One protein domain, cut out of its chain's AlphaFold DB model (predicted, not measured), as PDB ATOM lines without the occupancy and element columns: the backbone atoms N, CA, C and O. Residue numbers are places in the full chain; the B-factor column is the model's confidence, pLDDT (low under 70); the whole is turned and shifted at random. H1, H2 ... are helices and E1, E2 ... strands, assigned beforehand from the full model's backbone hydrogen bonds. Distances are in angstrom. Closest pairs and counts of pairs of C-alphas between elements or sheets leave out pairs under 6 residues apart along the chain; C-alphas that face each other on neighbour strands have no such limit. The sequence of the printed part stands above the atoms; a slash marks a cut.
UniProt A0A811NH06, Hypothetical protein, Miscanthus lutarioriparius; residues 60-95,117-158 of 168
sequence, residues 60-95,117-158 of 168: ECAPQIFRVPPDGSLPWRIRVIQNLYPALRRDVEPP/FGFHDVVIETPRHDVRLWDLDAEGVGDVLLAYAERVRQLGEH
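Overview. This is residues 60 to 95 and 117 to 158 of the 168 residues of the protein "Hypothetical protein" of Miscanthus lutarioriparius (UniProt A0A811NH06). A small antiparallel sheet of three short strands is covered on one face by a single long helix, H1, which runs along the strands; no named helix lies over the other face. Residues 83 to 95 run out from the sheet toward the cut, and residues 125 to 137 lead from E3 to H1. The printed part has 78 residues, with three named strands and one named helix in the order E1, E2, E3, H1, and the sheet's order is E1, E2, E3. The class is mixed, helices and strands, with under half of the residues in named elements. The whole is only just compact, close to loose, with a radius of gyration of the C-alphas of 13.7 A, and its outline is elongated, 41 by 27 by 26 A.

Along the chain. E1 is residues 64 to 68, 11.5 A from first to last C-alpha, beginning with C-alpha 64 at (14.594, 21.261, 13.966). E2 is residues 78 to 82, 13.6 A long. After the cut, E3 is residues 121 to 124, 9.9 A long, beginning with C-alpha 121 at (21.012, 27.592, 11.027). H1 is residues 138 to 156, 26.5 A long, and ends with C-alpha 156 at (27.714, 31.270, 22.824).

Arrangement. E1 and E2 form a hairpin, antiparallel at 171 degrees between their directions, with N 65 and O 80 at 2.8 A and N 68 and O 78 at 2.9 A, both within hydrogen-bond range. E2, the inner strand, is also antiparallel to E3, at 156 degrees; N 122 and O 81 are 2.8 A apart, as are N 124 and O 79, within hydrogen-bond range. E1 and E3 are the edge strands. H1 is on one face of this sheet, two layers with the helix on one face, at a height over the sheet of 9.2 A. It lies over E1 and E2 and only just not over E3, on which 2 of its 19 C-alphas fall. It runs along the strands, at 23 degrees to E2 on the local plane. The closest C-alphas of E2 and H1 are those of Ile 78 and Val 144, 6.9 A apart; those of E3 and H1 are Val 123 and Ala 147, 7.7 A apart. In H1 every O i to N i+4 pair is within hydrogen-bond range.

Size, cuts and confidence. The two C-alphas farthest apart, those of Glu 93 and Asp 137, are 41.6 A apart. Residues 96 to 116 are not printed, and C-alphas 95 and 117 are 6.9 A apart across this cut, which falls in the link from E2 to E3. The link from E1 to E2 is short, and that from E3 to H1 is long, with 13 residues. The mean pLDDT of the printed part is 96.0, and no printed residue is under 70.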
ATOM      1  N   GLU A  60      10.143  18.170   4.977       96.12
ATOM      2  CA  GLU A  60      11.020  18.581   3.876       96.12
ATOM      3  C   GLU A  60      12.155  19.507   4.348       96.12
ATOM      4  O   GLU A  60      13.020  19.894   3.562       96.12
ATOM      5  N   CYS A  61      12.156  19.879   5.631       96.25
ATOM      6  CA  CYS A  61      13.201  20.686   6.245       96.25
ATOM      7  C   CYS A  61      14.316  19.813   6.834       96.25
ATOM      8  O   CYS A  61      14.109  18.671   7.241       96.25
ATOM      9  N   ALA A  62      15.497  20.412   6.978       96.75
ATOM     10  CA  ALA A  62      16.545  19.874   7.834       96.75
ATOM     11  C   ALA A  62      16.101  19.852   9.321       96.75
ATOM     12  O   ALA A  62      15.097  20.483   9.680       96.75
ATOM     13  N   PRO A  63      16.825  19.128  10.199       97.25
ATOM     14  CA  PRO A  63      16.411  18.915  11.581       97.25
ATOM     15  C   PRO A  63      16.076  20.205  12.331       97.25
ATOM     16  O   PRO A  63      16.785  21.210  12.242       97.25
ATOM     17  N   GLN A  64      15.000  20.154  13.111       97.75
ATOM     18  CA  GLN A  64      14.594  21.261  13.966       97.75
ATOM     19  C   GLN A  64      15.488  21.345  15.205       97.75
ATOM     20  O   GLN A  64      15.786  20.330  15.829       97.75
ATOM     21  N   ILE A  65      15.867  22.566  15.577       98.12
ATOM     22  CA  ILE A  65      16.587  22.873  16.815       98.12
ATOM     23  C   ILE A  65      15.567  23.215  17.900       98.12
ATOM     24  O   ILE A  65      15.500  22.544  18.923       98.12
ATOM     25  N   PHE A  66      14.713  24.209  17.646       98.44
ATOM     26  CA  PHE A  66      13.565  24.529  18.493       98.44
ATOM     27  C   PHE A  66      12.465  25.231  17.691       98.44
ATOM     28  O   PHE A  66      12.615  25.516  16.500       98.44
ATOM     29  N   ARG A  67      11.331  25.487  18.342       97.81
ATOM     30  CA  ARG A  67      10.201  26.221  17.771       97.81
ATOM     31  C   ARG A  67       9.465  27.017  18.844       97.81
ATOM     32  O   ARG A  67       9.599  26.719  20.028       97.81
ATOM     33  N   VAL A  68       8.669  27.988  18.412       96.94
ATOM     34  CA  VAL A  68       7.831  28.827  19.276       96.94
ATOM     35  C   VAL A  68       6.383  28.739  18.792       96.94
ATOM     36  O   VAL A  68       6.153  29.028  17.620       96.94
ATOM     37  N   PRO A  69       5.402  28.398  19.648       96.38
ATOM     38  CA  PRO A  69       5.579  27.852  20.996       96.38
ATOM     39  C   PRO A  69       6.248  26.459  20.978       96.38
ATOM     40  O   PRO A  69       6.136  25.739  19.982       96.38
ATOM     41  N   PRO A  70       6.926  26.050  22.069       95.38
ATOM     42  CA  PRO A  70       7.639  24.770  22.134       95.38
ATOM     43  C   PRO A  70       6.706  23.551  22.131       95.38
ATOM     44  O   PRO A  70       7.126  22.463  21.741       95.38
ATOM     45  N   ASP A  71       5.446  23.722  22.540       94.88
ATOM     46  CA  ASP A  71       4.448  22.652  22.587       94.88
ATOM     47  C   ASP A  71       4.172  22.076  21.193       94.88
ATOM     48  O   ASP A  71       3.710  22.790  20.302       94.88
ATOM     49  N   GLY A  72       4.427  20.767  21.055       90.31
ATOM     50  CA  GLY A  72       4.195  19.894  19.900       90.31
ATOM     51  C   GLY A  72       2.794  19.973  19.282       90.31
ATOM     52  O   GLY A  72       2.653  19.863  18.060       90.31
ATOM     53  N   SER A  73       1.783  20.189  20.118       91.56
ATOM     54  CA  SER A  73       0.367  20.151  19.752       91.56
ATOM     55  C   SER A  73      -0.165  21.469  19.184       91.56
ATOM     56  O   SER A  73      -1.188  21.472  18.500       91.56
ATOM     57  N   LEU A  74       0.533  22.579  19.438       93.75
ATOM     58  CA  LEU A  74       0.139  23.906  18.982       93.75
ATOM     59  C   LEU A  74       0.762  24.239  17.617       93.75
ATOM     60  O   LEU A  74       1.883  23.804  17.326       93.75
ATOM     61  N   PRO A  75       0.073  25.039  16.780       94.88
ATOM     62  CA  PRO A  75       0.668  25.569  15.563       94.88
ATOM     63  C   PRO A  75       1.868  26.449  15.921       94.88
ATOM     64  O   PRO A  75       1.791  27.317  16.792       94.88
ATOM     65  N   TRP A  76       2.991  26.212  15.252       96.81
ATOM     66  CA  TRP A  76       4.191  27.010  15.453       96.81
ATOM     67  C   TRP A  76       4.057  28.373  14.759       96.81
ATOM     68  O   TRP A  76       3.438  28.501  13.704       96.81
ATOM     69  N   ARG A  77       4.664  29.389  15.370       96.88
ATOM     70  CA  ARG A  77       4.841  30.748  14.844       96.88
ATOM     71  C   ARG A  77       6.241  30.926  14.263       96.88
ATOM     72  O   ARG A  77       6.375  31.379  13.136       96.88
ATOM     73  N   ILE A  78       7.257  30.464  14.998       97.88
ATOM     74  CA  ILE A  78       8.670  30.499  14.597       97.88
ATOM     75  C   ILE A  78       9.265  29.096  14.664       97.88
ATOM     76  O   ILE A  78       8.961  28.327  15.583       97.88
ATOM     77  N   ARG A  79      10.167  28.768  13.737       98.19
ATOM     78  CA  ARG A  79      11.023  27.576  13.825       98.19
ATOM     79  C   ARG A  79      12.476  27.953  13.617       98.19
ATOM     80  O   ARG A  79      12.794  28.723  12.724       98.19
ATOM     81  N   VAL A  80      13.357  27.346  14.399       98.56
ATOM     82  CA  VAL A  80      14.800  27.391  14.167       98.56
ATOM     83  C   VAL A  80      15.237  25.996  13.765       98.56
ATOM     84  O   VAL A  80      15.043  25.031  14.508       98.56
ATOM     85  N   ILE A  81      15.782  25.878  12.561       98.50
ATOM     86  CA  ILE A  81      16.197  24.613  11.959       98.50
ATOM     87  C   ILE A  81      17.668  24.689  11.561       98.50
ATOM     88  O   ILE A  81      18.230  25.770  11.405       98.50
ATOM     89  N   GLN A  82      18.302  23.542  11.365       98.19
ATOM     90  CA  GLN A  82      19.614  23.511  10.722       98.19
ATOM     91  C   GLN A  82      19.489  23.968   9.263       98.19
ATOM     92  O   GLN A  82      18.462  23.726   8.628       98.19
ATOM     93  N   ASN A  83      20.523  24.591   8.698       97.88
ATOM     94  CA  ASN A  83      20.556  24.798   7.253       97.88
ATOM     95  C   ASN A  83      20.858  23.458   6.552       97.88
ATOM     96  O   ASN A  83      21.789  22.752   6.939       97.88
ATOM     97  N   LEU A  84      20.075  23.111   5.524       96.75
ATOM     98  CA  LEU A  84      20.277  21.909   4.705       96.75
ATOM     99  C   LEU A  84      21.566  21.981   3.865       96.75
ATOM    100  O   LEU A  84      22.175  20.952   3.581       96.75
ATOM    101  N   TYR A  85      21.995  23.192   3.506       96.38
ATOM    102  CA  TYR A  85      23.212  23.470   2.742       96.38
ATOM    103  C   TYR A  85      24.109  24.439   3.524       96.38
ATOM    104  O   TYR A  85      24.249  25.607   3.153       96.38
ATOM    105  N   PRO A  86      24.676  24.001   4.658       96.69
ATOM    106  CA  PRO A  86      25.362  24.900   5.563       96.69
ATOM    107  C   PRO A  86      26.742  25.293   5.012       96.69
ATOM    108  O   PRO A  86      27.502  24.454   4.535       96.69
ATOM    109  N   ALA A  87      27.087  26.578   5.123       95.44
ATOM    110  CA  ALA A  87      28.414  27.092   4.751       95.44
ATOM    111  C   ALA A  87      29.539  26.615   5.697       95.44
ATOM    112  O   ALA A  87      30.698  26.553   5.298       95.44
ATOM    113  N   LEU A  88      29.185  26.278   6.941       95.06
ATOM    114  CA  LEU A  88      30.073  25.725   7.964       95.06
ATOM    115  C   LEU A  88      29.461  24.441   8.519       95.06
ATOM    116  O   LEU A  88      28.247  24.347   8.690       95.06
ATOM    117  N   ARG A  89      30.297  23.451   8.812       94.88
ATOM    118  CA  ARG A  89      29.859  22.134   9.268       94.88
ATOM    119  C   ARG A  89      30.019  21.996  10.777       94.88
ATOM    120  O   ARG A  89      31.059  22.332  11.329       94.88
ATOM    121  N   ARG A  90      28.998  21.451  11.437       94.62
ATOM    122  CA  ARG A  90      29.013  21.197  12.891       94.62
ATOM    123  C   ARG A  90      29.640  19.853  13.270       94.62
ATOM    124  O   ARG A  90      29.826  19.585  14.447       94.62
ATOM    125  N   ASP A  91      29.893  18.999  12.280       92.06
ATOM    126  CA  ASP A  91      30.357  17.614  12.420       92.06
ATOM    127  C   ASP A  91      31.819  17.411  11.988       92.06
ATOM    128  O   ASP A  91      32.287  16.279  11.897       92.06
ATOM    129  N   VAL A  92      32.540  18.499  11.709       91.50
ATOM    130  CA  VAL A  92      33.986  18.474  11.449       91.50
ATOM    131  C   VAL A  92      34.756  18.852  12.710       91.50
ATOM    132  O   VAL A  92      34.207  19.494  13.604       91.50
ATOM    133  N   GLU A  93      36.031  18.473  12.775       88.81
ATOM    134  CA  GLU A  93      36.890  18.839  13.901       88.81
ATOM    135  C   GLU A  93      36.999  20.374  14.008       88.81
ATOM    136  O   GLU A  93      37.276  21.037  12.996       88.81
ATOM    137  N   PRO A  94      36.775  20.962  15.196       88.12
ATOM    138  CA  PRO A  94      36.964  22.386  15.398       88.12
ATOM    139  C   PRO A  94      38.419  22.808  15.139       88.12
ATOM    140  O   PRO A  94      39.344  22.032  15.384       88.12
ATOM    141  N   PRO A  95      38.663  24.042  14.660       83.12
ATOM    142  CA  PRO A  95      40.022  24.529  14.490       83.12
ATOM    143  C   PRO A  95      40.757  24.534  15.840       83.12
ATOM    144  O   PRO A  95      40.136  24.790  16.880       83.12
ATOM    145  N   PHE A 117      34.595  24.613  10.501       95.12
ATOM    146  CA  PHE A 117      33.752  24.277  11.645       95.12
ATOM    147  C   PHE A 117      32.830  25.441  12.005       95.12
ATOM    148  O   PHE A 117      33.262  26.589  12.102       95.12
ATOM    149  N   GLY A 118      31.564  25.136  12.268       96.12
ATOM    150  CA  GLY A 118      30.621  26.108  12.799       96.12
ATOM    151  C   GLY A 118      29.172  25.682  12.636       96.12
ATOM    152  O   GLY A 118      28.858  24.567  12.218       96.12
ATOM    153  N   PHE A 119      28.277  26.603  12.971       97.50
ATOM    154  CA  PHE A 119      26.839  26.392  12.913       97.50
ATOM    155  C   PHE A 119      26.239  27.350  11.894       97.50
ATOM    156  O   PHE A 119      26.445  28.557  11.971       97.50
ATOM    157  N   HIS A 120      25.494  26.796  10.944       97.88
ATOM    158  CA  HIS A 120      24.686  27.561  10.010       97.88
ATOM    159  C   HIS A 120      23.254  27.043  10.131       97.88
ATOM    160  O   HIS A 120      22.952  25.904   9.763       97.88
ATOM    161  N   ASP A 121      22.402  27.885  10.701       98.31
ATOM    162  CA  ASP A 121      21.012  27.592  11.027       98.31
ATOM    163  C   ASP A 121      20.094  28.577  10.289       98.31
ATOM    164  O   ASP A 121      20.533  29.643   9.863       98.31
ATOM    165  N   VAL A 122      18.827  28.209  10.121       98.25
ATOM    166  CA  VAL A 122      17.793  29.034   9.489       98.25
ATOM    167  C   VAL A 122      16.701  29.309  10.512       98.25
ATOM    168  O   VAL A 122      16.207  28.387  11.168       98.25
ATOM    169  N   VAL A 123      16.298  30.572  10.619       98.38
ATOM    170  CA  VAL A 123      15.122  30.989  11.385       98.38
ATOM    171  C   VAL A 123      13.981  31.236  10.410       98.38
ATOM    172  O   VAL A 123      14.079  32.071   9.520       98.38
ATOM    173  N   ILE A 124      12.906  30.470  10.559       98.00
ATOM    174  CA  ILE A 124      11.672  30.618   9.793       98.00
ATOM    175  C   ILE A 124      10.744  31.520  10.602       98.00
ATOM    176  O   ILE A 124      10.256  31.116  11.658       98.00
ATOM    177  N   GLU A 125      10.522  32.728  10.096       97.69
ATOM    178  CA  GLU A 125       9.850  33.835  10.793       97.69
ATOM    179  C   GLU A 125       8.322  33.722  10.825       97.69
ATOM    180  O   GLU A 125       7.650  34.427  11.572       97.69
ATOM    181  N   THR A 126       7.750  32.864   9.982       96.31
ATOM    182  CA  THR A 126       6.301  32.701   9.874       96.31
ATOM    183  C   THR A 126       5.948  31.385   9.177       96.31
ATOM    184  O   THR A 126       6.657  30.964   8.257       96.31
ATOM    185  N   PRO A 127       4.832  30.728   9.547       95.94
ATOM    186  CA  PRO A 127       4.304  29.577   8.814       95.94
ATOM    187  C   PRO A 127       3.716  29.932   7.444       95.94
ATOM    188  O   PRO A 127       3.446  29.032   6.640       95.94
ATOM    189  N   ARG A 128       3.486  31.224   7.177       94.31
ATOM    190  CA  ARG A 128       2.818  31.729   5.975       94.31
ATOM    191  C   ARG A 128       3.814  32.211   4.923       94.31
ATOM    192  O   ARG A 128       4.649  33.059   5.197       94.31
ATOM    193  N   HIS A 129       3.669  31.720   3.692       93.81
ATOM    194  CA  HIS A 129       4.575  32.029   2.577       93.81
ATOM    195  C   HIS A 129       4.546  33.497   2.121       93.81
ATOM    196  O   HIS A 129       5.518  34.002   1.569       93.81
ATOM    197  N   ASP A 130       3.399  34.149   2.282       91.62
ATOM    198  CA  ASP A 130       3.084  35.465   1.727       91.62
ATOM    199  C   ASP A 130       3.368  36.625   2.691       91.62
ATOM    200  O   ASP A 130       3.188  37.780   2.319       91.62
ATOM    201  N   VAL A 131       3.808  36.320   3.913       92.81
ATOM    202  CA  VAL A 131       4.054  37.294   4.980       92.81
ATOM    203  C   VAL A 131       5.543  37.601   5.057       92.81
ATOM    204  O   VAL A 131       6.367  36.692   5.128       92.81
ATOM    205  N   ARG A 132       5.890  38.888   5.050       93.12
ATOM    206  CA  ARG A 132       7.252  39.382   5.287       93.12
ATOM    207  C   ARG A 132       7.445  39.721   6.763       93.12
ATOM    208  O   ARG A 132       6.474  39.981   7.468       93.12
ATOM    209  N   LEU A 133       8.701  39.851   7.192       93.50
ATOM    210  CA  LEU A 133       9.056  40.325   8.535       93.50
ATOM    211  C   LEU A 133       8.334  41.628   8.924       93.50
ATOM    212  O   LEU A 133       7.844  41.753  10.039       93.50
ATOM    213  N   TRP A 134       8.231  42.591   8.003       93.81
ATOM    214  CA  TRP A 134       7.571  43.882   8.252       93.81
ATOM    215  C   TRP A 134       6.037  43.841   8.170       93.81
ATOM    216  O   TRP A 134       5.399  44.842   8.484       93.81
ATOM    217  N   ASP A 135       5.448  42.721   7.742       95.25
ATOM    218  CA  ASP A 135       3.996  42.507   7.778       95.25
ATOM    219  C   ASP A 135       3.545  41.904   9.124       95.25
ATOM    220  O   ASP A 135       2.344  41.813   9.391       95.25
ATOM    221  N   LEU A 136       4.494  41.469   9.965       95.50
ATOM    222  CA  LEU A 136       4.230  40.992  11.321       95.50
ATOM    223  C   LEU A 136       3.881  42.160  12.253       95.50
ATOM    224  O   LEU A 136       4.337  43.291  12.076       95.50
ATOM    225  N   ASP A 137       3.088  41.873  13.281       96.94
ATOM    226  CA  ASP A 137       2.867  42.814  14.372       96.94
ATOM    227  C   ASP A 137       4.088  42.883  15.309       96.94
ATOM    228  O   ASP A 137       5.062  42.137  15.185       96.94
ATOM    229  N   ALA A 138       4.050  43.815  16.263       97.62
ATOM    230  CA  ALA A 138       5.160  44.020  17.189       97.62
ATOM    231  C   ALA A 138       5.477  42.768  18.029       97.62
ATOM    232  O   ALA A 138       6.640  42.544  18.363       97.62
ATOM    233  N   GLU A 139       4.466  41.956  18.354       96.69
ATOM    234  CA  GLU A 139       4.665  40.693  19.069       96.69
ATOM    235  C   GLU A 139       5.392  39.676  18.185       96.69
ATOM    236  O   GLU A 139       6.399  39.119  18.617       96.69
ATOM    237  N   GLY A 140       4.960  39.494  16.934       96.44
ATOM    238  CA  GLY A 140       5.595  38.585  15.985       96.44
ATOM    239  C   GLY A 140       7.045  38.960  15.673       96.44
ATOM    240  O   GLY A 140       7.921  38.098  15.696       96.44
ATOM    241  N   VAL A 141       7.339  40.250  15.463       97.56
ATOM    242  CA  VAL A 141       8.733  40.719  15.328       97.56
ATOM    243  C   VAL A 141       9.518  40.468  16.621       97.56
ATOM    244  O   VAL A 141      10.672  40.040  16.576       97.56
ATOM    245  N   GLY A 142       8.892  40.686  17.780       97.75
ATOM    246  CA  GLY A 142       9.470  40.368  19.084       97.75
ATOM    247  C   GLY A 142       9.851  38.891  19.216       97.75
ATOM    248  O   GLY A 142      10.966  38.588  19.638       97.75
ATOM    249  N   ASP A 143       8.980  37.973  18.794       97.31
ATOM    250  CA  ASP A 143       9.249  36.532  18.802       97.31
ATOM    251  C   ASP A 143      10.444  36.160  17.911       97.31
ATOM    252  O   ASP A 143      11.263  35.327  18.305       97.31
ATOM    253  N   VAL A 144      10.575  36.783  16.733       97.94
ATOM    254  CA  VAL A 144      11.721  36.576  15.828       97.94
ATOM    255  C   VAL A 144      13.026  36.995  16.513       97.94
ATOM    256  O   VAL A 144      13.980  36.217  16.568       97.94
ATOM    257  N   LEU A 145      13.059  38.194  17.102       98.00
ATOM    258  CA  LEU A 145      14.241  38.701  17.807       98.00
ATOM    259  C   LEU A 145      14.595  37.847  19.032       98.00
ATOM    260  O   LEU A 145      15.773  37.587  19.285       98.00
ATOM    261  N   LEU A 146      13.592  37.371  19.773       98.25
ATOM    262  CA  LEU A 146      13.793  36.458  20.899       98.25
ATOM    263  C   LEU A 146      14.321  35.095  20.437       98.25
ATOM    264  O   LEU A 146      15.184  34.523  21.104       98.25
ATOM    265  N   ALA A 147      13.874  34.591  19.283       98.31
ATOM    266  CA  ALA A 147      14.422  33.374  18.693       98.31
ATOM    267  C   ALA A 147      15.899  33.547  18.298       98.31
ATOM    268  O   ALA A 147      16.708  32.656  18.571       98.31
ATOM    269  N   TYR A 148      16.283  34.698  17.729       98.38
ATOM    270  CA  TYR A 148      17.697  35.014  17.497       98.38
ATOM    271  C   TYR A 148      18.483  35.037  18.807       98.38
ATOM    272  O   TYR A 148      19.512  34.373  18.907       98.38
ATOM    273  N   ALA A 149      17.992  35.759  19.818       98.25
ATOM    274  CA  ALA A 149      18.663  35.889  21.107       98.25
ATOM    275  C   ALA A 149      18.884  34.526  21.777       98.25
ATOM    276  O   ALA A 149      19.992  34.228  22.226       98.25
ATOM    277  N   GLU A 150      17.863  33.669  21.784       98.25
ATOM    278  CA  GLU A 150      17.963  32.325  22.348       98.25
ATOM    279  C   GLU A 150      18.972  31.467  21.581       98.25
ATOM    280  O   GLU A 150      19.801  30.789  22.192       98.25
ATOM    281  N   ARG A 151      18.976  31.523  20.241       98.06
ATOM    282  CA  ARG A 151      19.936  30.732  19.464       98.06
ATOM    283  C   ARG A 151      21.370  31.237  19.619       98.06
ATOM    284  O   ARG A 151      22.280  30.423  19.761       98.06
ATOM    285  N   VAL A 152      21.574  32.553  19.640       98.38
ATOM    286  CA  VAL A 152      22.879  33.174  19.911       98.38
ATOM    287  C   VAL A 152      23.390  32.753  21.287       98.38
ATOM    288  O   VAL A 152      24.550  32.369  21.403       98.38
ATOM    289  N   ARG A 153      22.527  32.743  22.311       98.06
ATOM    290  CA  ARG A 153      22.873  32.279  23.661       98.06
ATOM    291  C   ARG A 153      23.325  30.816  23.657       98.06
ATOM    292  O   ARG A 153      24.394  30.522  24.178       98.06
ATOM    293  N   GLN A 154      22.566  29.923  23.016       97.94
ATOM    294  CA  GLN A 154      22.931  28.503  22.889       97.94
ATOM    295  C   GLN A 154      24.279  28.302  22.183       97.94
ATOM    296  O   GLN A 154      25.077  27.463  22.589       97.94
ATOM    297  N   LEU A 155      24.541  29.056  21.114       97.19
ATOM    298  CA  LEU A 155      25.808  28.974  20.385       97.19
ATOM    299  C   LEU A 155      26.972  29.595  21.164       97.19
ATOM    300  O   LEU A 155      28.091  29.104  21.060       97.19
ATOM    301  N   GLY A 156      26.717  30.631  21.965       96.12
ATOM    302  CA  GLY A 156      27.714  31.270  22.824       96.12
ATOM    303  C   GLY A 156      28.205  30.388  23.976       96.12
ATOM    304  O   GLY A 156      29.308  30.595  24.472       96.12
ATOM    305  N   GLU A 157      27.432  29.374  24.374       95.88
ATOM    306  CA  GLU A 157      27.865  28.355  25.343       95.88
ATOM    307  C   GLU A 157      28.854  27.342  24.735       95.88
ATOM    308  O   GLU A 157      29.524  26.609  25.465       95.88
ATOM    309  N   HIS A 158      28.989  27.297  23.404       93.62
ATOM    310  CA  HIS A 158      29.919  26.392  22.738       93.62
ATOM    311  C   HIS A 158      31.366  26.923  22.828       93.62
ATOM    312  O   HIS A 158      31.658  27.996  22.300       93.62
TER     313      HIS A 158